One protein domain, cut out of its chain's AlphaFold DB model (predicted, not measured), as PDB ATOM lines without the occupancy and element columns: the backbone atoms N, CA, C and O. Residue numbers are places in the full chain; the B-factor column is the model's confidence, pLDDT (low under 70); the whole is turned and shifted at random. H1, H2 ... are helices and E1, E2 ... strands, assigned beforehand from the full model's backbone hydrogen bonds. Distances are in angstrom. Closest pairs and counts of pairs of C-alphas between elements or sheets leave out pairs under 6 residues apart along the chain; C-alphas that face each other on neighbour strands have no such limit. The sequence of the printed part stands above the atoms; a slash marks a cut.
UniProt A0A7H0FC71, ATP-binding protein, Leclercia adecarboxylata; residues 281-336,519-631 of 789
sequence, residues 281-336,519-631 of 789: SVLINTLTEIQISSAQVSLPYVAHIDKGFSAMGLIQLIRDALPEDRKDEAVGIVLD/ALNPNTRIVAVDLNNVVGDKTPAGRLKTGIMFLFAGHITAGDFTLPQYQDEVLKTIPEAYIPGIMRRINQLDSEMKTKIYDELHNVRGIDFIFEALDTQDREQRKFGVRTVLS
ATOM      1  N   SER A 281     -25.402  34.652 -27.887       86.44
ATOM      2  CA  SER A 281     -26.173  34.893 -29.118       86.44
ATOM      3  C   SER A 281     -27.680  34.681 -28.916       86.44
ATOM      4  O   SER A 281     -28.483  35.399 -29.499       86.44
ATOM      5  N   VAL A 282     -28.084  33.758 -28.027       87.94
ATOM      6  CA  VAL A 282     -29.499  33.580 -27.644       87.94
ATOM      7  C   VAL A 282     -30.026  34.846 -26.964       87.94
ATOM      8  O   VAL A 282     -31.100  35.318 -27.325       87.94
ATOM      9  N   LEU A 283     -29.261  35.438 -26.041       90.50
ATOM     10  CA  LEU A 283     -29.606  36.709 -25.402       90.50
ATOM     11  C   LEU A 283     -29.716  37.848 -26.428       90.50
ATOM     12  O   LEU A 283     -30.743  38.516 -26.463       90.50
ATOM     13  N   ILE A 284     -28.713  38.048 -27.288       92.06
ATOM     14  CA  ILE A 284     -28.710  39.120 -28.305       92.06
ATOM     15  C   ILE A 284     -29.903  38.978 -29.264       92.06
ATOM     16  O   ILE A 284     -30.627  39.948 -29.511       92.06
ATOM     17  N   ASN A 285     -30.170  37.759 -29.740       90.94
ATOM     18  CA  ASN A 285     -31.335  37.471 -30.568       90.94
ATOM     19  C   ASN A 285     -32.652  37.733 -29.817       90.94
ATOM     20  O   ASN A 285     -33.551  38.338 -30.389       90.94
ATOM     21  N   THR A 286     -32.750  37.378 -28.531       91.19
ATOM     22  CA  THR A 286     -33.950  37.636 -27.711       91.19
ATOM     23  C   THR A 286     -34.192  39.132 -27.523       91.19
ATOM     24  O   THR A 286     -35.313  39.606 -27.671       91.19
ATOM     25  N   LEU A 287     -33.144  39.912 -27.230       92.06
ATOM     26  CA  LEU A 287     -33.249  41.371 -27.115       92.06
ATOM     27  C   LEU A 287     -33.750  42.005 -28.425       92.06
ATOM     28  O   LEU A 287     -34.408  43.044 -28.401       92.06
ATOM     29  N   THR A 288     -33.441  41.378 -29.560       91.38
ATOM     30  CA  THR A 288     -33.898  41.793 -30.890       91.38
ATOM     31  C   THR A 288     -35.346  41.361 -31.145       91.38
ATOM     32  O   THR A 288     -36.158  42.183 -31.561       91.38
ATOM     33  N   GLU A 289     -35.710  40.118 -30.823       91.19
ATOM     34  CA  GLU A 289     -37.085  39.594 -30.895       91.19
ATOM     35  C   GLU A 289     -38.061  40.402 -30.026       91.19
ATOM     36  O   GLU A 289     -39.149  40.756 -30.481       91.19
ATOM     37  N   ILE A 290     -37.661  40.776 -28.807       90.12
ATOM     38  CA  ILE A 290     -38.453  41.638 -27.916       90.12
ATOM     39  C   ILE A 290     -38.645  43.022 -28.536       90.12
ATOM     40  O   ILE A 290     -39.752  43.556 -28.506       90.12
ATOM     41  N   GLN A 291     -37.606  43.609 -29.137       88.38
ATOM     42  CA  GLN A 291     -37.730  44.899 -29.819       88.38
ATOM     43  C   GLN A 291     -38.699  44.825 -31.014       88.38
ATOM     44  O   GLN A 291     -39.481  45.751 -31.217       88.38
ATOM     45  N   ILE A 292     -38.688  43.718 -31.764       89.50
ATOM     46  CA  ILE A 292     -39.585  43.477 -32.904       89.50
ATOM     47  C   ILE A 292     -41.034  43.276 -32.445       89.50
ATOM     48  O   ILE A 292     -41.935  43.937 -32.951       89.50
ATOM     49  N   SER A 293     -41.260  42.409 -31.460       87.25
ATOM     50  CA  SER A 293     -42.594  42.113 -30.912       87.25
ATOM     51  C   SER A 293     -43.200  43.262 -30.096       87.25
ATOM     52  O   SER A 293     -44.416  43.318 -29.931       87.25
ATOM     53  N   SER A 294     -42.380  44.209 -29.627       84.38
ATOM     54  CA  SER A 294     -42.838  45.457 -28.992       84.38
ATOM     55  C   SER A 294     -43.292  46.529 -29.990       84.38
ATOM     56  O   SER A 294     -43.857  47.542 -29.571       84.38
ATOM     57  N   ALA A 295     -42.998  46.371 -31.284       80.56
ATOM     58  CA  ALA A 295     -43.265  47.402 -32.279       80.56
ATOM     59  C   ALA A 295     -44.760  47.464 -32.639       80.56
ATOM     60  O   ALA A 295     -45.408  46.444 -32.855       80.56
ATOM     61  N   GLN A 296     -45.323  48.678 -32.687       71.50
ATOM     62  CA  GLN A 296     -46.779  48.879 -32.774       71.50
ATOM     63  C   GLN A 296     -47.314  49.164 -34.186       71.50
ATOM     64  O   GLN A 296     -48.517  49.047 -34.401       71.50
ATOM     65  N   VAL A 297     -46.457  49.570 -35.131       80.75
ATOM     66  CA  VAL A 297     -46.875  50.059 -36.464       80.75
ATOM     67  C   VAL A 297     -46.173  49.290 -37.585       80.75
ATOM     68  O   VAL A 297     -46.820  48.725 -38.462       80.75
ATOM     69  N   SER A 298     -44.847  49.249 -37.533       86.56
ATOM     70  CA  SER A 298     -43.940  48.656 -38.518       86.56
ATOM     71  C   SER A 298     -42.872  47.833 -37.794       86.56
ATOM     72  O   SER A 298     -42.649  48.019 -36.598       86.56
ATOM     73  N   LEU A 299     -42.188  46.924 -38.499       91.88
ATOM     74  CA  LEU A 299     -40.991  46.284 -37.944       91.88
ATOM     75  C   LEU A 299     -39.924  47.354 -37.630       91.88
ATOM     76  O   LEU A 299     -39.777  48.292 -38.414       91.88
ATOM     77  N   PRO A 300     -39.148  47.240 -36.543       91.75
ATOM     78  CA  PRO A 300     -38.078  48.193 -36.267       91.75
ATOM     79  C   PRO A 300     -36.938  48.041 -37.281       91.75
ATOM     80  O   PRO A 300     -36.711  46.956 -37.823       91.75
ATOM     81  N   TYR A 301     -36.173  49.112 -37.494       93.19
ATOM     82  CA  TYR A 301     -34.934  49.035 -38.267       93.19
ATOM     83  C   TYR A 301     -33.830  48.345 -37.460       93.19
ATOM     84  O   TYR A 301     -33.436  48.828 -36.396       93.19
ATOM     85  N   VAL A 302     -33.308  47.225 -37.962       94.31
ATOM     86  CA  VAL A 302     -32.275  46.423 -37.293       94.31
ATOM     87  C   VAL A 302     -31.220  45.979 -38.300       94.31
ATOM     88  O   VAL A 302     -31.540  45.332 -39.292       94.31
ATOM     89  N   ALA A 303     -29.955  46.248 -37.999       94.69
ATOM     90  CA  ALA A 303     -28.805  45.669 -38.682       94.69
ATOM     91  C   ALA A 303     -28.018  44.790 -37.706       94.69
ATOM     92  O   ALA A 303     -27.558  45.281 -36.675       94.69
ATOM     93  N   HIS A 304     -27.862  43.508 -38.024       94.81
ATOM     94  CA  HIS A 304     -27.144  42.532 -37.209       94.81
ATOM     95  C   HIS A 304     -25.972  41.951 -38.000       94.81
ATOM     96  O   HIS A 304     -26.166  41.134 -38.894       94.81
ATOM     97  N   ILE A 305     -24.758  42.382 -37.669       93.88
ATOM     98  CA  ILE A 305     -23.515  41.927 -38.282       93.88
ATOM     99  C   ILE A 305     -22.889  40.876 -37.356       93.88
ATOM    100  O   ILE A 305     -22.557  41.177 -36.208       93.88
ATOM    101  N   ASP A 306     -22.752  39.647 -37.848       89.19
ATOM    102  CA  ASP A 306     -22.309  38.466 -37.099       89.19
ATOM    103  C   ASP A 306     -21.168  37.744 -37.843       89.19
ATOM    104  O   ASP A 306     -21.059  37.780 -39.071       89.19
ATOM    105  N   LYS A 307     -20.316  37.043 -37.095       83.19
ATOM    106  CA  LYS A 307     -19.378  36.050 -37.627       83.19
ATOM    107  C   LYS A 307     -19.973  34.654 -37.419       83.19
ATOM    108  O   LYS A 307     -19.483  33.857 -36.614       83.19
ATOM    109  N   GLY A 308     -21.017  34.351 -38.181       72.88
ATOM    110  CA  GLY A 308     -21.676  33.056 -38.189       72.88
ATOM    111  C   GLY A 308     -23.180  33.140 -38.433       72.88
ATOM    112  O   GLY A 308     -23.774  34.192 -38.646       72.88
ATOM    113  N   PHE A 309     -23.821  31.976 -38.361       67.88
ATOM    114  CA  PHE A 309     -25.245  31.813 -38.651       67.88
ATOM    115  C   PHE A 309     -26.166  32.122 -37.451       67.88
ATOM    116  O   PHE A 309     -27.292  31.618 -37.418       67.88
ATOM    117  N   SER A 310     -25.727  32.874 -36.429       71.25
ATOM    118  CA  SER A 310     -26.507  32.990 -35.183       71.25
ATOM    119  C   SER A 310     -27.750  33.871 -35.359       71.25
ATOM    120  O   SER A 310     -28.832  33.503 -34.896       71.25
ATOM    121  N   ALA A 311     -27.635  34.958 -36.124       81.75
ATOM    122  CA  ALA A 311     -28.747  35.847 -36.468       81.75
ATOM    123  C   ALA A 311     -29.732  35.236 -37.492       81.75
ATOM    124  O   ALA A 311     -30.916  35.580 -37.514       81.75
ATOM    125  N   MET A 312     -29.282  34.287 -38.322       79.88
ATOM    126  CA  MET A 312     -30.093  33.704 -39.405       79.88
ATOM    127  C   MET A 312     -31.319  32.927 -38.898       79.88
ATOM    128  O   MET A 312     -32.351  32.899 -39.568       79.88
ATOM    129  N   GLY A 313     -31.239  32.328 -37.703       78.25
ATOM    130  CA  GLY A 313     -32.388  31.670 -37.067       78.25
ATOM    131  C   GLY A 313     -33.520  32.646 -36.725       78.25
ATOM    132  O   GLY A 313     -34.690  32.316 -36.915       78.25
ATOM    133  N   LEU A 314     -33.166  33.862 -36.295       85.75
ATOM    134  CA  LEU A 314     -34.114  34.939 -36.012       85.75
ATOM    135  C   LEU A 314     -34.727  35.498 -37.307       85.75
ATOM    136  O   LEU A 314     -35.942  35.648 -37.374       85.75
ATOM    137  N   ILE A 315     -33.931  35.725 -38.362       89.56
ATOM    138  CA  ILE A 315     -34.472  36.138 -39.673       89.56
ATOM    139  C   ILE A 315     -35.481  35.118 -40.204       89.56
ATOM    140  O   ILE A 315     -36.552  35.513 -40.661       89.56
ATOM    141  N   GLN A 316     -35.182  33.817 -40.112       83.06
ATOM    142  CA  GLN A 316     -36.125  32.789 -40.548       83.06
ATOM    143  C   GLN A 316     -37.411  32.817 -39.713       83.06
ATOM    144  O   GLN A 316     -38.489  32.802 -40.292       83.06
ATOM    145  N   LEU A 317     -37.321  32.933 -38.380       85.19
ATOM    146  CA  LEU A 317     -38.491  33.097 -37.504       85.19
ATOM    147  C   LEU A 317     -39.372  34.283 -37.935       85.19
ATOM    148  O   LEU A 317     -40.590  34.138 -37.995       85.19
ATOM    149  N   ILE A 318     -38.765  35.425 -38.267       90.38
ATOM    150  CA  ILE A 318     -39.484  36.622 -38.721       90.38
ATOM    151  C   ILE A 318     -40.124  36.382 -40.098       90.38
ATOM    152  O   ILE A 318     -41.318  36.620 -40.257       90.38
ATOM    153  N   ARG A 319     -39.378  35.852 -41.081       90.50
ATOM    154  CA  ARG A 319     -39.910  35.530 -42.425       90.50
ATOM    155  C   ARG A 319     -41.007  34.456 -42.392       90.50
ATOM    156  O   ARG A 319     -41.900  34.503 -43.228       90.50
ATOM    157  N   ASP A 320     -40.963  33.520 -41.442       85.62
ATOM    158  CA  ASP A 320     -42.018  32.516 -41.219       85.62
ATOM    159  C   ASP A 320     -43.310  33.137 -40.653       85.62
ATOM    160  O   ASP A 320     -44.386  32.565 -40.816       85.62
ATOM    161  N   ALA A 321     -43.199  34.258 -39.932       87.25
ATOM    162  CA  ALA A 321     -44.315  34.961 -39.298       87.25
ATOM    163  C   ALA A 321     -44.903  36.086 -40.173       87.25
ATOM    164  O   ALA A 321     -45.978  36.603 -39.866       87.25
ATOM    165  N   LEU A 322     -44.210  36.472 -41.249       90.56
ATOM    166  CA  LEU A 322     -44.647  37.503 -42.186       90.56
ATOM    167  C   LEU A 322     -45.493  36.921 -43.336       90.56
ATOM    168  O   LEU A 322     -45.178  35.844 -43.849       90.56
ATOM    169  N   PRO A 323     -46.523  37.658 -43.801       91.69
ATOM    170  CA  PRO A 323     -47.170  37.418 -45.093       91.69
ATOM    171  C   PRO A 323     -46.163  37.374 -46.252       91.69
ATOM    172  O   PRO A 323     -45.116  38.018 -46.186       91.69
ATOM    173  N   GLU A 324     -46.482  36.632 -47.318       89.88
ATOM    174  CA  GLU A 324     -45.573  36.383 -48.453       89.88
ATOM    175  C   GLU A 324     -45.032  37.678 -49.083       89.88
ATOM    176  O   GLU A 324     -43.830  37.803 -49.300       89.88
ATOM    177  N   ASP A 325     -45.907  38.665 -49.277       92.50
ATOM    178  CA  ASP A 325     -45.621  39.998 -49.821       92.50
ATOM    179  C   ASP A 325     -44.726  40.863 -48.916       92.50
ATOM    180  O   ASP A 325     -44.111  41.822 -49.380       92.50
ATOM    181  N   ARG A 326     -44.621  40.512 -47.629       92.75
ATOM    182  CA  ARG A 326     -43.861  41.258 -46.616       92.75
ATOM    183  C   ARG A 326     -42.545  40.597 -46.220       92.75
ATOM    184  O   ARG A 326     -41.768  41.204 -45.483       92.75
ATOM    185  N   LYS A 327     -42.248  39.379 -46.690       91.50
ATOM    186  CA  LYS A 327     -41.046  38.631 -46.268       91.50
ATOM    187  C   LYS A 327     -39.738  39.388 -46.507       91.50
ATOM    188  O   LYS A 327     -38.803  39.218 -45.731       91.50
ATOM    189  N   ASP A 328     -39.675  40.254 -47.515       91.81
ATOM    190  CA  ASP A 328     -38.476  41.041 -47.836       91.81
ATOM    191  C   ASP A 328     -38.231  42.252 -46.917       91.81
ATOM    192  O   ASP A 328     -37.179  42.893 -47.005       91.81
ATOM    193  N   GLU A 329     -39.127  42.513 -45.956       94.06
ATOM    194  CA  GLU A 329     -38.821  43.380 -44.811       94.06
ATOM    195  C   GLU A 329     -37.720  42.784 -43.910       94.06
ATOM    196  O   GLU A 329     -37.045  43.541 -43.208       94.06
ATOM    197  N   ALA A 330     -37.507  41.460 -43.940       94.94
ATOM    198  CA  ALA A 330     -36.479  40.756 -43.172       94.94
ATOM    199  C   ALA A 330     -35.573  39.907 -44.082       94.94
ATOM    200  O   ALA A 330     -36.016  38.924 -44.680       94.94
ATOM    201  N   VAL A 331     -34.289  40.256 -44.178       93.38
ATOM    202  CA  VAL A 331     -33.324  39.630 -45.101       93.38
ATOM    203  C   VAL A 331     -32.087  39.139 -44.349       93.38
ATOM    204  O   VAL A 331     -31.570  39.808 -43.458       93.38
ATOM    205  N   GLY A 332     -31.601  37.956 -44.720       91.62
ATOM    206  CA  GLY A 332     -30.324  37.416 -44.262       91.62
ATOM    207  C   GLY A 332     -29.348  37.335 -45.430       91.62
ATOM    208  O   GLY A 332     -29.673  36.741 -46.456       91.62
ATOM    209  N   ILE A 333     -28.173  37.938 -45.279       90.00
ATOM    210  CA  ILE A 333     -27.121  38.017 -46.292       90.00
ATOM    211  C   ILE A 333     -25.917  37.226 -45.785       90.00
ATOM    212  O   ILE A 333     -25.470  37.427 -44.660       90.00
ATOM    213  N   VAL A 334     -25.350  36.366 -46.627       90.62
ATOM    214  CA  VAL A 334     -24.011  35.806 -46.404       90.62
ATOM    215  C   VAL A 334     -23.066  36.596 -47.297       90.62
ATOM    216  O   VAL A 334     -23.182  36.511 -48.524       90.62
ATOM    217  N   LEU A 335     -22.172  37.394 -46.706       89.50
ATOM    218  CA  LEU A 335     -21.157  38.090 -47.493       89.50
ATOM    219  C   LEU A 335     -20.123  37.094 -47.999       89.50
ATOM    220  O   LEU A 335     -19.746  36.138 -47.322       89.50
ATOM    221  N   ASP A 336     -19.680  37.342 -49.219       89.69
ATOM    222  CA  ASP A 336     -18.773  36.498 -49.972       89.69
ATOM    223  C   ASP A 336     -17.919  37.413 -50.846       89.69
ATOM    224  O   ASP A 336     -18.426  38.405 -51.376       89.69
ATOM    225  N   ALA A 519     -28.331  44.791 -54.297       84.69
ATOM    226  CA  ALA A 519     -28.908  45.890 -53.531       84.69
ATOM    227  C   ALA A 519     -30.047  45.379 -52.642       84.69
ATOM    228  O   ALA A 519     -30.785  44.474 -53.030       84.69
ATOM    229  N   LEU A 520     -30.187  45.970 -51.455       86.00
ATOM    230  CA  LEU A 520     -31.315  45.701 -50.567       86.00
ATOM    231  C   LEU A 520     -32.603  46.315 -51.129       86.00
ATOM    232  O   LEU A 520     -32.579  47.381 -51.746       86.00
ATOM    233  N   ASN A 521     -33.733  45.658 -50.874       84.88
ATOM    234  CA  ASN A 521     -35.048  46.216 -51.168       84.88
ATOM    235  C   ASN A 521     -35.247  47.480 -50.293       84.88
ATOM    236  O   ASN A 521     -34.951  47.425 -49.099       84.88
ATOM    237  N   PRO A 522     -35.755  48.615 -50.815       81.62
ATOM    238  CA  PRO A 522     -36.027  49.807 -50.000       81.62
ATOM    239  C   PRO A 522     -36.943  49.549 -48.790       81.62
ATOM    240  O   PRO A 522     -36.835  50.234 -47.767       81.62
ATOM    241  N   ASN A 523     -37.810  48.536 -48.891       85.62
ATOM    242  CA  ASN A 523     -38.685  48.079 -47.815       85.62
ATOM    243  C   ASN A 523     -37.986  47.155 -46.804       85.62
ATOM    244  O   ASN A 523     -38.608  46.816 -45.804       85.62
ATOM    245  N   THR A 524     -36.727  46.745 -47.001       91.88
ATOM    246  CA  THR A 524     -35.990  45.974 -45.991       91.88
ATOM    247  C   THR A 524     -35.802  46.814 -44.728       91.88
ATOM    248  O   THR A 524     -35.346  47.962 -44.777       91.88
ATOM    249  N   ARG A 525     -36.167  46.234 -43.582       93.06
ATOM    250  CA  ARG A 525     -36.113  46.874 -42.256       93.06
ATOM    251  C   ARG A 525     -35.163  46.130 -41.327       93.06
ATOM    252  O   ARG A 525     -34.421  46.757 -40.578       93.06
ATOM    253  N   ILE A 526     -35.141  44.803 -41.421       94.88
ATOM    254  CA  ILE A 526     -34.300  43.922 -40.615       94.88
ATOM    255  C   ILE A 526     -33.306  43.216 -41.540       94.88
ATOM    256  O   ILE A 526     -33.708  42.476 -42.438       94.88
ATOM    257  N   VAL A 527     -32.010  43.420 -41.311       95.00
ATOM    258  CA  VAL A 527     -30.929  42.766 -42.057       95.00
ATOM    259  C   VAL A 527     -30.008  42.028 -41.096       95.00
ATOM    260  O   VAL A 527     -29.474  42.633 -40.168       95.00
ATOM    261  N   ALA A 528     -29.779  40.741 -41.341       94.06
ATOM    262  CA  ALA A 528     -28.659  40.008 -40.758       94.06
ATOM    263  C   ALA A 528     -27.562  39.796 -41.804       94.06
ATOM    264  O   ALA A 528     -27.864  39.503 -42.961       94.06
ATOM    265  N   VAL A 529     -26.303  39.911 -41.394       93.50
ATOM    266  CA  VAL A 529     -25.128  39.739 -42.250       93.50
ATOM    267  C   VAL A 529     -24.169  38.754 -41.601       93.50
ATOM    268  O   VAL A 529     -23.617  39.043 -40.543       93.50
ATOM    269  N   ASP A 530     -23.951  37.615 -42.255       92.25
ATOM    270  CA  ASP A 530     -22.921  36.648 -41.881       92.25
ATOM    271  C   ASP A 530     -21.609  36.960 -42.620       92.25
ATOM    272  O   ASP A 530     -21.550  36.964 -43.853       92.25
ATOM    273  N   LEU A 531     -20.550  37.220 -41.850       91.94
ATOM    274  CA  LEU A 531     -19.194  37.493 -42.331       91.94
ATOM    275  C   LEU A 531     -18.308  36.243 -42.458       91.94
ATOM    276  O   LEU A 531     -17.144  36.363 -42.847       91.94
ATOM    277  N   ASN A 532     -18.797  35.046 -42.118       89.94
ATOM    278  CA  ASN A 532     -17.975  33.841 -41.961       89.94
ATOM    279  C   ASN A 532     -17.106  33.487 -43.188       89.94
ATOM    280  O   ASN A 532     -16.029  32.920 -43.009       89.94
ATOM    281  N   ASN A 533     -17.525  33.841 -44.407       90.00
ATOM    282  CA  ASN A 533     -16.762  33.558 -45.630       90.00
ATOM    283  C   ASN A 533     -15.748  34.661 -46.002       90.00
ATOM    284  O   ASN A 533     -14.897  34.438 -46.862       90.00
ATOM    285  N   VAL A 534     -15.816  35.842 -45.374       89.38
ATOM    286  CA  VAL A 534     -14.999  37.024 -45.724       89.38
ATOM    287  C   VAL A 534     -13.997  37.449 -44.647       89.38
ATOM    288  O   VAL A 534     -13.083  38.228 -44.935       89.38
ATOM    289  N   VAL A 535     -14.121  36.921 -43.425       87.69
ATOM    290  CA  VAL A 535     -13.143  37.129 -42.344       87.69
ATOM    291  C   VAL A 535     -11.734  36.661 -42.725       87.69
ATOM    292  O   VAL A 535     -11.543  35.694 -43.461       87.69
ATOM    293  N   GLY A 536     -10.729  37.345 -42.183       87.88
ATOM    294  CA  GLY A 536      -9.335  36.919 -42.269       87.88
ATOM    295  C   GLY A 536      -8.944  35.912 -41.183       87.88
ATOM    296  O   GLY A 536      -9.752  35.495 -40.346       87.88
ATOM    297  N   ASP A 537      -7.669  35.530 -41.198       88.56
ATOM    298  CA  ASP A 537      -7.060  34.718 -40.147       88.56
ATOM    299  C   ASP A 537      -6.732  35.549 -38.884       88.56
ATOM    300  O   ASP A 537      -7.181  36.683 -38.709       88.56
ATOM    301  N   LYS A 538      -5.963  34.972 -37.949       87.06
ATOM    302  CA  LYS A 538      -5.626  35.623 -36.670       87.06
ATOM    303  C   LYS A 538      -4.421  36.578 -36.733       87.06
ATOM    304  O   LYS A 538      -4.102  37.172 -35.692       87.06
ATOM    305  N   THR A 539      -3.762  36.719 -37.889       90.75
ATOM    306  CA  THR A 539      -2.632  37.647 -38.097       90.75
ATOM    307  C   THR A 539      -3.103  39.108 -38.049       90.75
ATOM    308  O   THR A 539      -4.304  39.358 -38.177       90.75
ATOM    309  N   PRO A 540      -2.206  40.100 -37.888       89.31
ATOM    310  CA  PRO A 540      -2.596  41.510 -37.953       89.31
ATOM    311  C   PRO A 540      -3.311  41.865 -39.268       89.31
ATOM    312  O   PRO A 540      -4.358  42.510 -39.242       89.31
ATOM    313  N   ALA A 541      -2.832  41.344 -40.403       89.94
ATOM    314  CA  ALA A 541      -3.469  41.520 -41.710       89.94
ATOM    315  C   ALA A 541      -4.857  40.853 -41.786       89.94
ATOM    316  O   ALA A 541      -5.812  41.457 -42.276       89.94
ATOM    317  N   GLY A 542      -5.012  39.642 -41.238       91.75
ATOM    318  CA  GLY A 542      -6.303  38.952 -41.159       91.75
ATOM    319  C   GLY A 542      -7.336  39.682 -40.289       91.75
ATOM    320  O   GLY A 542      -8.521  39.751 -40.640       91.75
ATOM    321  N   ARG A 543      -6.898  40.314 -39.194       91.06
ATOM    322  CA  ARG A 543      -7.762  41.164 -38.356       91.06
ATOM    323  C   ARG A 543      -8.119  42.477 -39.042       91.06
ATOM    324  O   ARG A 543      -9.283  42.861 -38.983       91.06
ATOM    325  N   LEU A 544      -7.176  43.119 -39.738       91.81
ATOM    326  CA  LEU A 544      -7.440  44.305 -40.560       91.81
ATOM    327  C   LEU A 544      -8.494  43.999 -41.637       91.81
ATOM    328  O   LEU A 544      -9.507  44.693 -41.706       91.81
ATOM    329  N   LYS A 545      -8.327  42.898 -42.386       93.06
ATOM    330  CA  LYS A 545      -9.323  42.400 -43.354       93.06
ATOM    331  C   LYS A 545     -10.701  42.221 -42.708       93.06
ATOM    332  O   LYS A 545     -11.712  42.638 -43.266       93.06
ATOM    333  N   THR A 546     -10.737  41.632 -41.515       92.81
ATOM    334  CA  THR A 546     -11.980  41.423 -40.759       92.81
ATOM    335  C   THR A 546     -12.616  42.752 -40.327       92.81
ATOM    336  O   THR A 546     -13.827  42.908 -40.457       92.81
ATOM    337  N   GLY A 547     -11.824  43.733 -39.883       92.69
ATOM    338  CA  GLY A 547     -12.297  45.077 -39.527       92.69
ATOM    339  C   GLY A 547     -12.888  45.838 -40.712       92.69
ATOM    340  O   GLY A 547     -13.945  46.450 -40.576       92.69
ATOM    341  N   ILE A 548     -12.257  45.734 -41.885       93.88
ATOM    342  CA  ILE A 548     -12.762  46.298 -43.145       93.88
ATOM    343  C   ILE A 548     -14.127  45.685 -43.491       93.88
ATOM    344  O   ILE A 548     -15.069  46.417 -43.787       93.88
ATOM    345  N   MET A 549     -14.272  44.359 -43.370       94.12
ATOM    346  CA  MET A 549     -15.552  43.678 -43.606       94.12
ATOM    347  C   MET A 549     -16.641  44.082 -42.606       94.12
ATOM    348  O   MET A 549     -17.783  44.275 -43.015       94.12
ATOM    349  N   PHE A 550     -16.311  44.270 -41.323       93.25
ATOM    350  CA  PHE A 550     -17.262  44.786 -40.330       93.25
ATOM    351  C   PHE A 550     -17.713  46.223 -40.639       93.25
ATOM    352  O   PHE A 550     -18.909  46.506 -40.559       93.25
ATOM    353  N   LEU A 551     -16.791  47.120 -41.021       92.12
ATOM    354  CA  LEU A 551     -17.126  48.501 -41.390       92.12
ATOM    355  C   LEU A 551     -18.018  48.541 -42.640       92.12
ATOM    356  O   LEU A 551     -19.045  49.219 -42.648       92.12
ATOM    357  N   PHE A 552     -17.650  47.778 -43.671       93.50
ATOM    358  CA  PHE A 552     -18.409  47.661 -44.910       93.50
ATOM    359  C   PHE A 552     -19.815  47.089 -44.668       93.50
ATOM    360  O   PHE A 552     -20.804  47.696 -45.076       93.50
ATOM    361  N   ALA A 553     -19.921  45.979 -43.928       93.44
ATOM    362  CA  ALA A 553     -21.198  45.368 -43.565       93.44
ATOM    363  C   ALA A 553     -22.103  46.329 -42.776       93.44
ATOM    364  O   ALA A 553     -23.283  46.453 -43.090       93.44
ATOM    365  N   GLY A 554     -21.545  47.068 -41.811       91.81
ATOM    366  CA  GLY A 554     -22.284  48.074 -41.046       91.81
ATOM    367  C   GLY A 554     -22.788  49.255 -41.885       91.81
ATOM    368  O   GLY A 554     -23.826  49.839 -41.558       91.81
ATOM    369  N   HIS A 555     -22.091  49.602 -42.972       90.62
ATOM    370  CA  HIS A 555     -22.525  50.638 -43.909       90.62
ATOM    371  C   HIS A 555     -23.627  50.140 -44.856       90.62
ATOM    372  O   HIS A 555     -24.678  50.771 -44.927       90.62
ATOM    373  N   ILE A 556     -23.455  48.988 -45.517       90.75
ATOM    374  CA  ILE A 556     -24.450  48.490 -46.492       90.75
ATOM    375  C   ILE A 556     -25.823  48.188 -45.866       90.75
ATOM    376  O   ILE A 556     -26.820  48.189 -46.579       90.75
ATOM    377  N   THR A 557     -25.891  47.938 -44.552       91.44
ATOM    378  CA  THR A 557     -27.152  47.658 -43.840       91.44
ATOM    379  C   THR A 557     -27.733  48.829 -43.060       91.44
ATOM    380  O   THR A 557     -28.906  48.785 -42.706       91.44
ATOM    381  N   ALA A 558     -26.905  49.806 -42.679       89.31
ATOM    382  CA  ALA A 558     -27.284  50.829 -41.701       89.31
ATOM    383  C   ALA A 558     -26.551  52.171 -41.878       89.31
ATOM    384  O   ALA A 558     -26.489  52.976 -40.939       89.31
ATOM    385  N   GLY A 559     -25.946  52.406 -43.044       85.12
ATOM    386  CA  GLY A 559     -25.344  53.686 -43.414       85.12
ATOM    387  C   GLY A 559     -26.385  54.797 -43.560       85.12
ATOM    388  O   GLY A 559     -26.095  55.945 -43.246       85.12
ATOM    389  N   ASP A 560     -27.618  54.448 -43.930       87.38
ATOM    390  CA  ASP A 560     -28.727  55.388 -44.092       87.38
ATOM    391  C   ASP A 560     -29.355  55.837 -42.757       87.38
ATOM    392  O   ASP A 560     -29.994  56.884 -42.707       87.38
ATOM    393  N   PHE A 561     -29.141  55.111 -41.650       89.62
ATOM    394  CA  PHE A 561     -29.732  55.429 -40.336       89.62
ATOM    395  C   PHE A 561     -29.368  56.830 -39.810       89.62
ATOM    396  O   PHE A 561     -30.053  57.329 -38.911       89.62
ATOM    397  N   THR A 562     -28.301  57.439 -40.337       86.06
ATOM    398  CA  THR A 562     -27.851  58.798 -40.006       86.06
ATOM    399  C   THR A 562     -28.415  59.888 -40.924       86.06
ATOM    400  O   THR A 562     -28.239  61.066 -40.631       86.06
ATOM    401  N   LEU A 563     -29.121  59.552 -42.013       88.81
ATOM    402  CA  LEU A 563     -29.640  60.541 -42.971       88.81
ATOM    403  C   LEU A 563     -30.511  61.655 -42.360       88.81
ATOM    404  O   LEU A 563     -30.353  62.792 -42.807       88.81
ATOM    405  N   PRO A 564     -31.370  61.424 -41.339       89.88
ATOM    406  CA  PRO A 564     -32.164  62.505 -40.750       89.88
ATOM    407  C   PRO A 564     -31.328  63.651 -40.169       89.88
ATOM    408  O   PRO A 564     -31.769  64.795 -40.144       89.88
ATOM    409  N   GLN A 565     -30.087  63.379 -39.760       85.31
ATOM    410  CA  GLN A 565     -29.173  64.395 -39.231       85.31
ATOM    411  C   GLN A 565     -28.613  65.324 -40.314       85.31
ATOM    412  O   GLN A 565     -28.191  66.436 -40.006       85.31
ATOM    413  N   TYR A 566     -28.607  64.864 -41.565       89.62
ATOM    414  CA  TYR A 566     -28.031  65.558 -42.715       89.62
ATOM    415  C   TYR A 566     -29.116  66.001 -43.702       89.62
ATOM    416  O   TYR A 566     -28.804  66.309 -44.847       89.62
ATOM    417  N   GLN A 567     -30.385  66.067 -43.278       91.56
ATOM    418  CA  GLN A 567     -31.518  66.461 -44.125       91.56
ATOM    419  C   GLN A 567     -31.248  67.770 -44.894       91.56
ATOM    420  O   GLN A 567     -31.428  67.813 -46.109       91.56
ATOM    421  N   ASP A 568     -30.748  68.810 -44.222       92.88
ATOM    422  CA  ASP A 568     -30.429  70.109 -44.838       92.88
ATOM    423  C   ASP A 568     -29.270  70.063 -45.849       92.88
ATOM    424  O   ASP A 568     -29.084  71.012 -46.614       92.88
ATOM    425  N   GLU A 569     -28.443  69.019 -45.813       94.19
ATOM    426  CA  GLU A 569     -27.379  68.759 -46.786       94.19
ATOM    427  C   GLU A 569     -27.934  67.928 -47.950       94.19
ATOM    428  O   GLU A 569     -27.822  68.332 -49.102       94.19
ATOM    429  N   VAL A 570     -28.642  66.837 -47.643       92.50
ATOM    430  CA  VAL A 570     -29.343  65.973 -48.606       92.50
ATOM    431  C   VAL A 570     -30.245  66.789 -49.538       92.50
ATOM    432  O   VAL A 570     -30.182  66.612 -50.752       92.50
ATOM    433  N   LEU A 571     -31.026  67.731 -48.996       92.88
ATOM    434  CA  LEU A 571     -31.915  68.613 -49.765       92.88
ATOM    435  C   LEU A 571     -31.182  69.632 -50.660       92.88
ATOM    436  O   LEU A 571     -31.814  70.222 -51.530       92.88
ATOM    437  N   LYS A 572     -29.877  69.858 -50.457       93.50
ATOM    438  CA  LYS A 572     -29.034  70.712 -51.320       93.50
ATOM    439  C   LYS A 572     -28.257  69.900 -52.356       93.50
ATOM    440  O   LYS A 572     -27.964  70.412 -53.430       93.50
ATOM    441  N   THR A 573     -27.912  68.656 -52.028       91.12
ATOM    442  CA  THR A 573     -27.122  67.751 -52.879       91.12
ATOM    443  C   THR A 573     -27.971  67.032 -53.937       91.12
ATOM    444  O   THR A 573     -27.440  66.579 -54.953       91.12
ATOM    445  N   ILE A 574     -29.283  66.906 -53.714       92.75
ATOM    446  CA  ILE A 574     -30.202  66.129 -54.555       92.75
ATOM    447  C   ILE A 574     -31.158  67.047 -55.353       92.75
ATOM    448  O   ILE A 574     -31.736  67.958 -54.761       92.75
ATOM    449  N   PRO A 575     -31.393  66.798 -56.663       92.69
ATOM    450  CA  PRO A 575     -32.371  67.549 -57.462       92.69
ATOM    451  C   PRO A 575     -33.822  67.387 -56.975       92.69
ATOM    452  O   PRO A 575     -34.204  66.329 -56.473       92.69
ATOM    453  N   GLU A 576     -34.661  68.405 -57.204       92.25
ATOM    454  CA  GLU A 576     -36.024  68.488 -56.645       92.25
ATOM    455  C   GLU A 576     -36.912  67.259 -56.917       92.25
ATOM    456  O   GLU A 576     -37.639  66.829 -56.022       92.25
ATOM    457  N   ALA A 577     -36.808  66.644 -58.102       92.81
ATOM    458  CA  ALA A 577     -37.588  65.461 -58.488       92.81
ATOM    459  C   ALA A 577     -37.456  64.287 -57.491       92.81
ATOM    460  O   ALA A 577     -38.428  63.590 -57.199       92.81
ATOM    461  N   TYR A 578     -36.271  64.116 -56.903       93.56
ATOM    462  CA  TYR A 578     -35.953  63.017 -55.989       93.56
ATOM    463  C   TYR A 578     -36.354  63.300 -54.528       93.56
ATOM    464  O   TYR A 578     -36.505  62.359 -53.736       93.56
ATOM    465  N   ILE A 579     -36.561  64.573 -54.158       92.69
ATOM    466  CA  ILE A 579     -36.843  65.016 -52.778       92.69
ATOM    467  C   ILE A 579     -38.027  64.260 -52.130       92.69
ATOM    468  O   ILE A 579     -37.872  63.784 -51.001       92.69
ATOM    469  N   PRO A 580     -39.186  64.049 -52.793       91.81
ATOM    470  CA  PRO A 580     -40.318  63.325 -52.200       91.81
ATOM    471  C   PRO A 580     -40.027  61.845 -51.893       91.81
ATOM    472  O   PRO A 580     -40.651  61.245 -51.012       91.81
ATOM    473  N   GLY A 581     -39.094  61.229 -52.623       89.00
ATOM    474  CA  GLY A 581     -38.625  59.871 -52.353       89.00
ATOM    475  C   GLY A 581     -37.798  59.822 -51.073       89.00
ATOM    476  O   GLY A 581     -38.145  59.100 -50.135       89.00
ATOM    477  N   ILE A 582     -36.746  60.639 -51.013       91.06
ATOM    478  CA  ILE A 582     -35.796  60.627 -49.897       91.06
ATOM    479  C   ILE A 582     -36.401  61.156 -48.589       91.06
ATOM    480  O   ILE A 582     -36.167  60.570 -47.532       91.06
ATOM    481  N   MET A 583     -37.271  62.171 -48.643       93.12
ATOM    482  CA  MET A 583     -37.941  62.698 -47.447       93.12
ATOM    483  C   MET A 583     -38.858  61.673 -46.771       93.12
ATOM    484  O   MET A 583     -38.960  61.663 -45.546       93.12
ATOM    485  N   ARG A 584     -39.478  60.753 -47.527       90.50
ATOM    486  CA  ARG A 584     -40.231  59.638 -46.927       90.50
ATOM    487  C   ARG A 584     -39.319  58.704 -46.128       90.50
ATOM    488  O   ARG A 584     -39.702  58.305 -45.030       90.50
ATOM    489  N   ARG A 585     -38.115  58.397 -46.630       89.44
ATOM    490  CA  ARG A 585     -37.129  57.569 -45.913       89.44
ATOM    491  C   ARG A 585     -36.567  58.290 -44.686       89.44
ATOM    492  O   ARG A 585     -36.506  57.682 -43.623       89.44
ATOM    493  N   ILE A 586     -36.228  59.576 -44.805       91.56
ATOM    494  CA  ILE A 586     -35.768  60.404 -43.678       91.56
ATOM    495  C   ILE A 586     -36.813  60.426 -42.557       91.56
ATOM    496  O   ILE A 586     -36.486  60.075 -41.428       91.56
ATOM    497  N   ASN A 587     -38.077  60.729 -42.866       90.88
ATOM    498  CA  ASN A 587     -39.133  60.801 -41.853       90.88
ATOM    499  C   ASN A 587     -39.366  59.452 -41.145       90.88
ATOM    500  O   ASN A 587     -39.551  59.425 -39.930       90.88
ATOM    501  N   GLN A 588     -39.306  58.327 -41.874       88.75
ATOM    502  CA  GLN A 588     -39.368  56.984 -41.275       88.75
ATOM    503  C   GLN A 588     -38.208  56.754 -40.295       88.75
ATOM    504  O   GLN A 588     -38.431  56.350 -39.154       88.75
ATOM    505  N   LEU A 589     -36.978  57.053 -40.724       89.56
ATOM    506  CA  LEU A 589     -35.762  56.870 -39.930       89.56
ATOM    507  C   LEU A 589     -35.641  57.844 -38.748       89.56
ATOM    508  O   LEU A 589     -34.898  57.550 -37.817       89.56
ATOM    509  N   ASP A 590     -36.306  58.996 -38.769       88.00
ATOM    510  CA  ASP A 590     -36.314  59.932 -37.636       88.00
ATOM    511  C   ASP A 590     -37.332  59.517 -36.564       88.00
ATOM    512  O   ASP A 590     -37.059  59.583 -35.367       88.00
ATOM    513  N   SER A 591     -38.493  59.009 -36.996       84.12
ATOM    514  CA  SER A 591     -39.603  58.651 -36.102       84.12
ATOM    515  C   SER A 591     -39.406  57.363 -35.291       84.12
ATOM    516  O   SER A 591     -40.165  57.109 -34.354       84.12
ATOM    517  N   GLU A 592     -38.416  56.537 -35.639       85.62
ATOM    518  CA  GLU A 592     -38.244  55.186 -35.098       85.62
ATOM    519  C   GLU A 592     -36.885  54.956 -34.427       85.62
ATOM    520  O   GLU A 592     -35.853  55.491 -34.829       85.62
ATOM    521  N   MET A 593     -36.872  54.064 -33.432       84.94
ATOM    522  CA  MET A 593     -35.638  53.585 -32.819       84.94
ATOM    523  C   MET A 593     -34.977  52.519 -33.703       84.94
ATOM    524  O   MET A 593     -35.512  51.420 -33.872       84.94
ATOM    525  N   LYS A 594     -33.783  52.818 -34.219       90.88
ATOM    526  CA  LYS A 594     -32.980  51.902 -35.041       90.88
ATOM    527  C   LYS A 594     -31.973  51.146 -34.181       90.88
ATOM    528  O   LYS A 594     -31.514  51.671 -33.169       90.88
ATOM    529  N   THR A 595     -31.571  49.948 -34.595       91.94
ATOM    530  CA  THR A 595     -30.599  49.127 -33.858       91.94
ATOM    531  C   THR A 595     -29.472  48.635 -34.759       91.94
ATOM    532  O   THR A 595     -29.719  48.082 -35.827       91.94
ATOM    533  N   LYS A 596     -28.228  48.794 -34.302       93.06
ATOM    534  CA  LYS A 596     -27.027  48.176 -34.874       93.06
ATOM    535  C   LYS A 596     -26.480  47.151 -33.881       93.06
ATOM    536  O   LYS A 596     -26.326  47.457 -32.700       93.06
ATOM    537  N   ILE A 597     -26.194  45.945 -34.348       93.88
ATOM    538  CA  ILE A 597     -25.646  44.846 -33.552       93.88
ATOM    539  C   ILE A 597     -24.368  44.376 -34.235       93.88
ATOM    540  O   ILE A 597     -24.389  44.072 -35.425       93.88
ATOM    541  N   TYR A 598     -23.279  44.310 -33.476       93.31
ATOM    542  CA  TYR A 598     -22.003  43.758 -33.918       93.31
ATOM    543  C   TYR A 598     -21.602  42.634 -32.956       93.31
ATOM    544  O   TYR A 598     -21.167  42.908 -31.829       93.31
ATOM    545  N   ASP A 599     -21.781  41.378 -33.377       91.75
ATOM    546  CA  ASP A 599     -21.336  40.204 -32.614       91.75
ATOM    547  C   ASP A 599     -19.887  39.816 -32.970       91.75
ATOM    548  O   ASP A 599     -19.331  40.203 -33.997       91.75
ATOM    549  N   GLU A 600     -19.248  39.067 -32.073       90.12
ATOM    550  CA  GLU A 600     -17.918  38.477 -32.235       90.12
ATOM    551  C   GLU A 600     -16.779  39.492 -32.522       90.12
ATOM    552  O   GLU A 600     -15.741  39.134 -33.089       90.12
ATOM    553  N   LEU A 601     -16.886  40.741 -32.040       91.31
ATOM    554  CA  LEU A 601     -15.897  41.822 -32.247       91.31
ATOM    555  C   LEU A 601     -14.491  41.542 -31.685       91.31
ATOM    556  O   LEU A 601     -13.527  42.214 -32.041       91.31
ATOM    557  N   HIS A 602     -14.309  40.505 -30.869       89.19
ATOM    558  CA  HIS A 602     -12.971  40.056 -30.462       89.19
ATOM    559  C   HIS A 602     -12.102  39.620 -31.666       89.19
ATOM    560  O   HIS A 602     -10.875  39.600 -31.568       89.19
ATOM    561  N   ASN A 603     -12.711  39.313 -32.822       88.62
ATOM    562  CA  ASN A 603     -11.998  39.019 -34.069       88.62
ATOM    563  C   ASN A 603     -11.266  40.237 -34.664       88.62
ATOM    564  O   ASN A 603     -10.351  40.047 -35.461       88.62
ATOM    565  N   VAL A 604     -11.616  41.462 -34.256       87.12
ATOM    566  CA  VAL A 604     -10.940  42.711 -34.662       87.12
ATOM    567  C   VAL A 604     -10.105  43.327 -33.532       87.12
ATOM    568  O   VAL A 604      -9.695  44.482 -33.600       87.12
ATOM    569  N   ARG A 605      -9.807  42.560 -32.475       83.38
ATOM    570  CA  ARG A 605      -9.010  43.040 -31.338       83.38
ATOM    571  C   ARG A 605      -7.616  43.508 -31.772       83.38
ATOM    572  O   ARG A 605      -6.839  42.723 -32.328       83.38
ATOM    573  N   GLY A 606      -7.277  44.742 -31.394       76.56
ATOM    574  CA  GLY A 606      -6.015  45.409 -31.734       76.56
ATOM    575  C   GLY A 606      -6.034  46.134 -33.083       76.56
ATOM    576  O   GLY A 606      -4.974  46.470 -33.593       76.56
ATOM    577  N   ILE A 607      -7.217  46.328 -33.671       82.00
ATOM    578  CA  ILE A 607      -7.437  47.145 -34.864       82.00
ATOM    579  C   ILE A 607      -8.261  48.357 -34.425       82.00
ATOM    580  O   ILE A 607      -9.474  48.252 -34.246       82.00
ATOM    581  N   ASP A 608      -7.611  49.496 -34.199       81.19
ATOM    582  CA  ASP A 608      -8.260  50.607 -33.492       81.19
ATOM    583  C   ASP A 608      -9.301  51.343 -34.353       81.19
ATOM    584  O   ASP A 608     -10.345  51.725 -33.831       81.19
ATOM    585  N   PHE A 609      -9.110  51.445 -35.678       83.44
ATOM    586  CA  PHE A 609      -9.993  52.241 -36.552       83.44
ATOM    587  C   PHE A 609     -11.478  51.828 -36.494       83.44
ATOM    588  O   PHE A 609     -12.361  52.680 -36.580       83.44
ATOM    589  N   ILE A 610     -11.775  50.529 -36.340       85.12
ATOM    590  CA  ILE A 610     -13.160  50.040 -36.244       85.12
ATOM    591  C   ILE A 610     -13.767  50.394 -34.883       85.12
ATOM    592  O   ILE A 610     -14.932  50.774 -34.807       85.12
ATOM    593  N   PHE A 611     -12.977  50.355 -33.808       83.38
ATOM    594  CA  PHE A 611     -13.423  50.787 -32.487       83.38
ATOM    595  C   PHE A 611     -13.572  52.310 -32.389       83.38
ATOM    596  O   PHE A 611     -14.529  52.774 -31.776       83.38
ATOM    597  N   GLU A 612     -12.703  53.088 -33.036       79.25
ATOM    598  CA  GLU A 612     -12.850  54.542 -33.168       79.25
ATOM    599  C   GLU A 612     -14.107  54.913 -33.966       79.25
ATOM    600  O   GLU A 612     -14.850  55.811 -33.561       79.25
ATOM    601  N   ALA A 613     -14.397  54.192 -35.056       77.12
ATOM    602  CA  ALA A 613     -15.632  54.364 -35.818       77.12
ATOM    603  C   ALA A 613     -16.880  54.048 -34.970       77.12
ATOM    604  O   ALA A 613     -17.874  54.768 -35.058       77.12
ATOM    605  N   LEU A 614     -16.825  53.015 -34.119       76.50
ATOM    606  CA  LEU A 614     -17.914  52.634 -33.211       76.50
ATOM    607  C   LEU A 614     -18.070  53.587 -32.002       76.50
ATOM    608  O   LEU A 614     -19.200  53.862 -31.609       76.50
ATOM    609  N   ASP A 615     -16.987  54.129 -31.431       71.56
ATOM    610  CA  ASP A 615     -17.023  55.117 -30.328       71.56
ATOM    611  C   ASP A 615     -17.484  56.500 -30.828       71.56
ATOM    612  O   ASP A 615     -18.339  57.141 -30.217       71.56
ATOM    613  N   THR A 616     -17.009  56.933 -32.003       64.25
ATOM    614  CA  THR A 616     -17.528  58.141 -32.676       64.25
ATOM    615  C   THR A 616     -19.032  58.001 -32.907       64.25
ATOM    616  O   THR A 616     -19.808  58.867 -32.498       64.25
ATOM    617  N   GLN A 617     -19.460  56.845 -33.432       62.50
ATOM    618  CA  GLN A 617     -20.872  56.499 -33.554       62.50
ATOM    619  C   GLN A 617     -21.612  56.555 -32.202       62.50
ATOM    620  O   GLN A 617     -22.603  57.272 -32.126       62.50
ATOM    621  N   ASP A 618     -21.142  55.916 -31.121       63.19
ATOM    622  CA  ASP A 618     -21.773  55.969 -29.779       63.19
ATOM    623  C   ASP A 618     -21.983  57.404 -29.253       63.19
ATOM    624  O   ASP A 618     -22.987  57.720 -28.596       63.19
ATOM    625  N   ARG A 619     -21.019  58.298 -29.477       64.12
ATOM    626  CA  ARG A 619     -21.080  59.680 -28.974       64.12
ATOM    627  C   ARG A 619     -22.140  60.503 -29.688       64.12
ATOM    628  O   ARG A 619     -22.842  61.275 -29.029       64.12
ATOM    629  N   GLU A 620     -22.281  60.315 -30.991       63.56
ATOM    630  CA  GLU A 620     -23.202  61.077 -31.828       63.56
ATOM    631  C   GLU A 620     -24.618  60.464 -31.816       63.56
ATOM    632  O   GLU A 620     -25.603  61.176 -31.596       63.56
ATOM    633  N   GLN A 621     -24.719  59.128 -31.899       63.31
ATOM    634  CA  GLN A 621     -25.963  58.344 -31.997       63.31
ATOM    635  C   GLN A 621     -26.971  58.563 -30.866       63.31
ATOM    636  O   GLN A 621     -28.166  58.335 -31.069       63.31
ATOM    637  N   ARG A 622     -26.534  59.085 -29.710       61.34
ATOM    638  CA  ARG A 622     -27.419  59.530 -28.621       61.34
ATOM    639  C   ARG A 622     -28.560  60.422 -29.118       61.34
ATOM    640  O   ARG A 622     -29.683  60.296 -28.641       61.34
ATOM    641  N   LYS A 623     -28.262  61.354 -30.025       62.06
ATOM    642  CA  LYS A 623     -29.239  62.317 -30.553       62.06
ATOM    643  C   LYS A 623     -30.143  61.715 -31.639       62.06
ATOM    644  O   LYS A 623     -31.074  62.385 -32.060       62.06
ATOM    645  N   PHE A 624     -29.836  60.512 -32.129       65.88
ATOM    646  CA  PHE A 624     -30.295  60.014 -33.433       65.88
ATOM    647  C   PHE A 624     -31.193  58.769 -33.336       65.88
ATOM    648  O   PHE A 624     -31.474  58.135 -34.352       65.88
ATOM    649  N   GLY A 625     -31.594  58.368 -32.124       78.12
ATOM    650  CA  GLY A 625     -32.443  57.190 -31.920       78.12
ATOM    651  C   GLY A 625     -31.796  55.883 -32.391       78.12
ATOM    652  O   GLY A 625     -32.492  55.015 -32.911       78.12
ATOM    653  N   VAL A 626     -30.471  55.738 -32.259       86.62
ATOM    654  CA  VAL A 626     -29.763  54.491 -32.600       86.62
ATOM    655  C   VAL A 626     -29.308  53.773 -31.328       86.62
ATOM    656  O   VAL A 626     -28.673  54.358 -30.450       86.62
ATOM    657  N   ARG A 627     -29.667  52.492 -31.232       89.25
ATOM    658  CA  ARG A 627     -29.256  51.534 -30.206       89.25
ATOM    659  C   ARG A 627     -28.107  50.714 -30.766       89.25
ATOM    660  O   ARG A 627     -28.235  50.156 -31.851       89.25
ATOM    661  N   THR A 628     -27.019  50.605 -30.020       90.69
ATOM    662  CA  THR A 628     -25.804  49.937 -30.486       90.69
ATOM    663  C   THR A 628     -25.431  48.837 -29.506       90.69
ATOM    664  O   THR A 628     -25.079  49.100 -28.358       90.69
ATOM    665  N   VAL A 629     -25.557  47.588 -29.954       93.25
ATOM    666  CA  VAL A 629     -25.250  46.383 -29.176       93.25
ATOM    667  C   VAL A 629     -23.925  45.823 -29.673       93.25
ATOM    668  O   VAL A 629     -23.794  45.467 -30.843       93.25
ATOM    669  N   LEU A 630     -22.939  45.746 -28.788       93.50
ATOM    670  CA  LEU A 630     -21.594  45.279 -29.106       93.50
ATOM    671  C   LEU A 630     -21.301  44.028 -28.284       93.50
ATOM    672  O   LEU A 630     -21.624  43.968 -27.092       93.50
ATOM    673  N   SER A 631     -20.707  43.020 -28.916       92.88
ATOM    674  CA  SER A 631     -20.441  41.741 -28.265       92.88
ATOM    675  C   SER A 631     -19.048  41.191 -28.575       92.88
ATOM    676  O   SER A 631     -18.560  41.213 -29.704       92.88
TER     677      SER A 631
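AT A GLANCE: This is residues 281 to 336 and 519 to 631 of the 789 residues of the protein "ATP-binding protein" of Leclercia adecarboxylata (UniProt A0A7H0FC71). A parallel sheet of five strands is the middle of three layers, with H1 and H2 over one face and H4 and H8 on the other; the helical hairpin of H5 and H6 reaches out past the end where E4 begins. You have 169 residues with eight named helices and five named strands, in the order H1 E1 H2 H3 E2 E3 H4 H5 H6 E4 H7 H8 E5, of mixed class. The sheet runs E2 E3 E1 E4 E5. The whole is compact, radius of gyration of the C-alphas 16.4 A, spanning 49 by 39 by 28 A.

HOW THE PARTS SIT: Start at H1, residues 281 to 293, then find strands E1 at 302 to 306, E2 at 330 to 334, E3 at 526 to 530, E4 at 594 to 598 and E5 at 626 to 630. Look for N 331 and O 526 of E2 and E3 at 2.9 A, N 304 and O 527 of E1 and E3 at 2.8 A, N 303 and O 595 of E1 and E4 at 2.9 A, and N 596 and O 627 of E4 and E5 at 2.8 A, each within hydrogen-bond range. H1 is over E1 and E4, height over the sheet 10.2 A. H2, residues 312 to 321, is on the same face, over E2 and E3 at 8.8 A; H3, residues 324 to 329, touches it only at the corner, with C-alphas 319 and 327 closest at 5.1 A. E1, H2, H3 and E2 make a split strand-helix-strand unit, parallel strands joined through helices with E3 between them, its crossover right-handed. H4, residues 540 to 558, is on the opposite face, over E1 at 9.2 A. H5, residues 560 to 573, only grazes the sheet with 561 to 562; it forms a hairpin with H6, residues 576 to 591, closest C-alphas 564 and 586 at 5.1 A. H7, residues 601 to 604, touches H4, C-alphas 543 and 604 closest at 5.1 A. H8, residues 608 to 621, touches H4 with residue 610 alone, 6.0 A from C-alpha 547 by C-alphas. E4, H7, H8 and E5 make a strand-helix-strand unit, two parallel neighbour strands with helices between them, and its crossover is right-handed. Every O i to N i+4 pair is within hydrogen-bond range in H1, H2, H4 and H8; H6 has 8 of 12, H5 4 of 10 with 7 of 11 O i to N i+3, H3 0 of 2 with 2 of 3, and H7 is too short for such a pair.

IN THESE COORDINATES: Find C-alpha 281 at (-26.173, 34.893, -29.118), where H1 begins its 18.0 A. H4 runs 26.7 A from C-alpha 540 at (-2.596, 41.510, -37.953), H6 23.1 A with a kink of 29 degrees near residue 583, and H8 19.4 A. E5 ends at C-alpha 630, (-21.594, 45.279, -29.106).

THE WHOLE: The farthest C-alphas, of Thr 539 and Ala 577, are 49.1 A apart. Residues 337 to 518 are not printed; C-alphas 336 and 519 are 14.3 A apart across this cut. Of the links printed whole, none is long. Mean pLDDT of the printed part is 87.5; residues 309 and 616 to 624 are under 70.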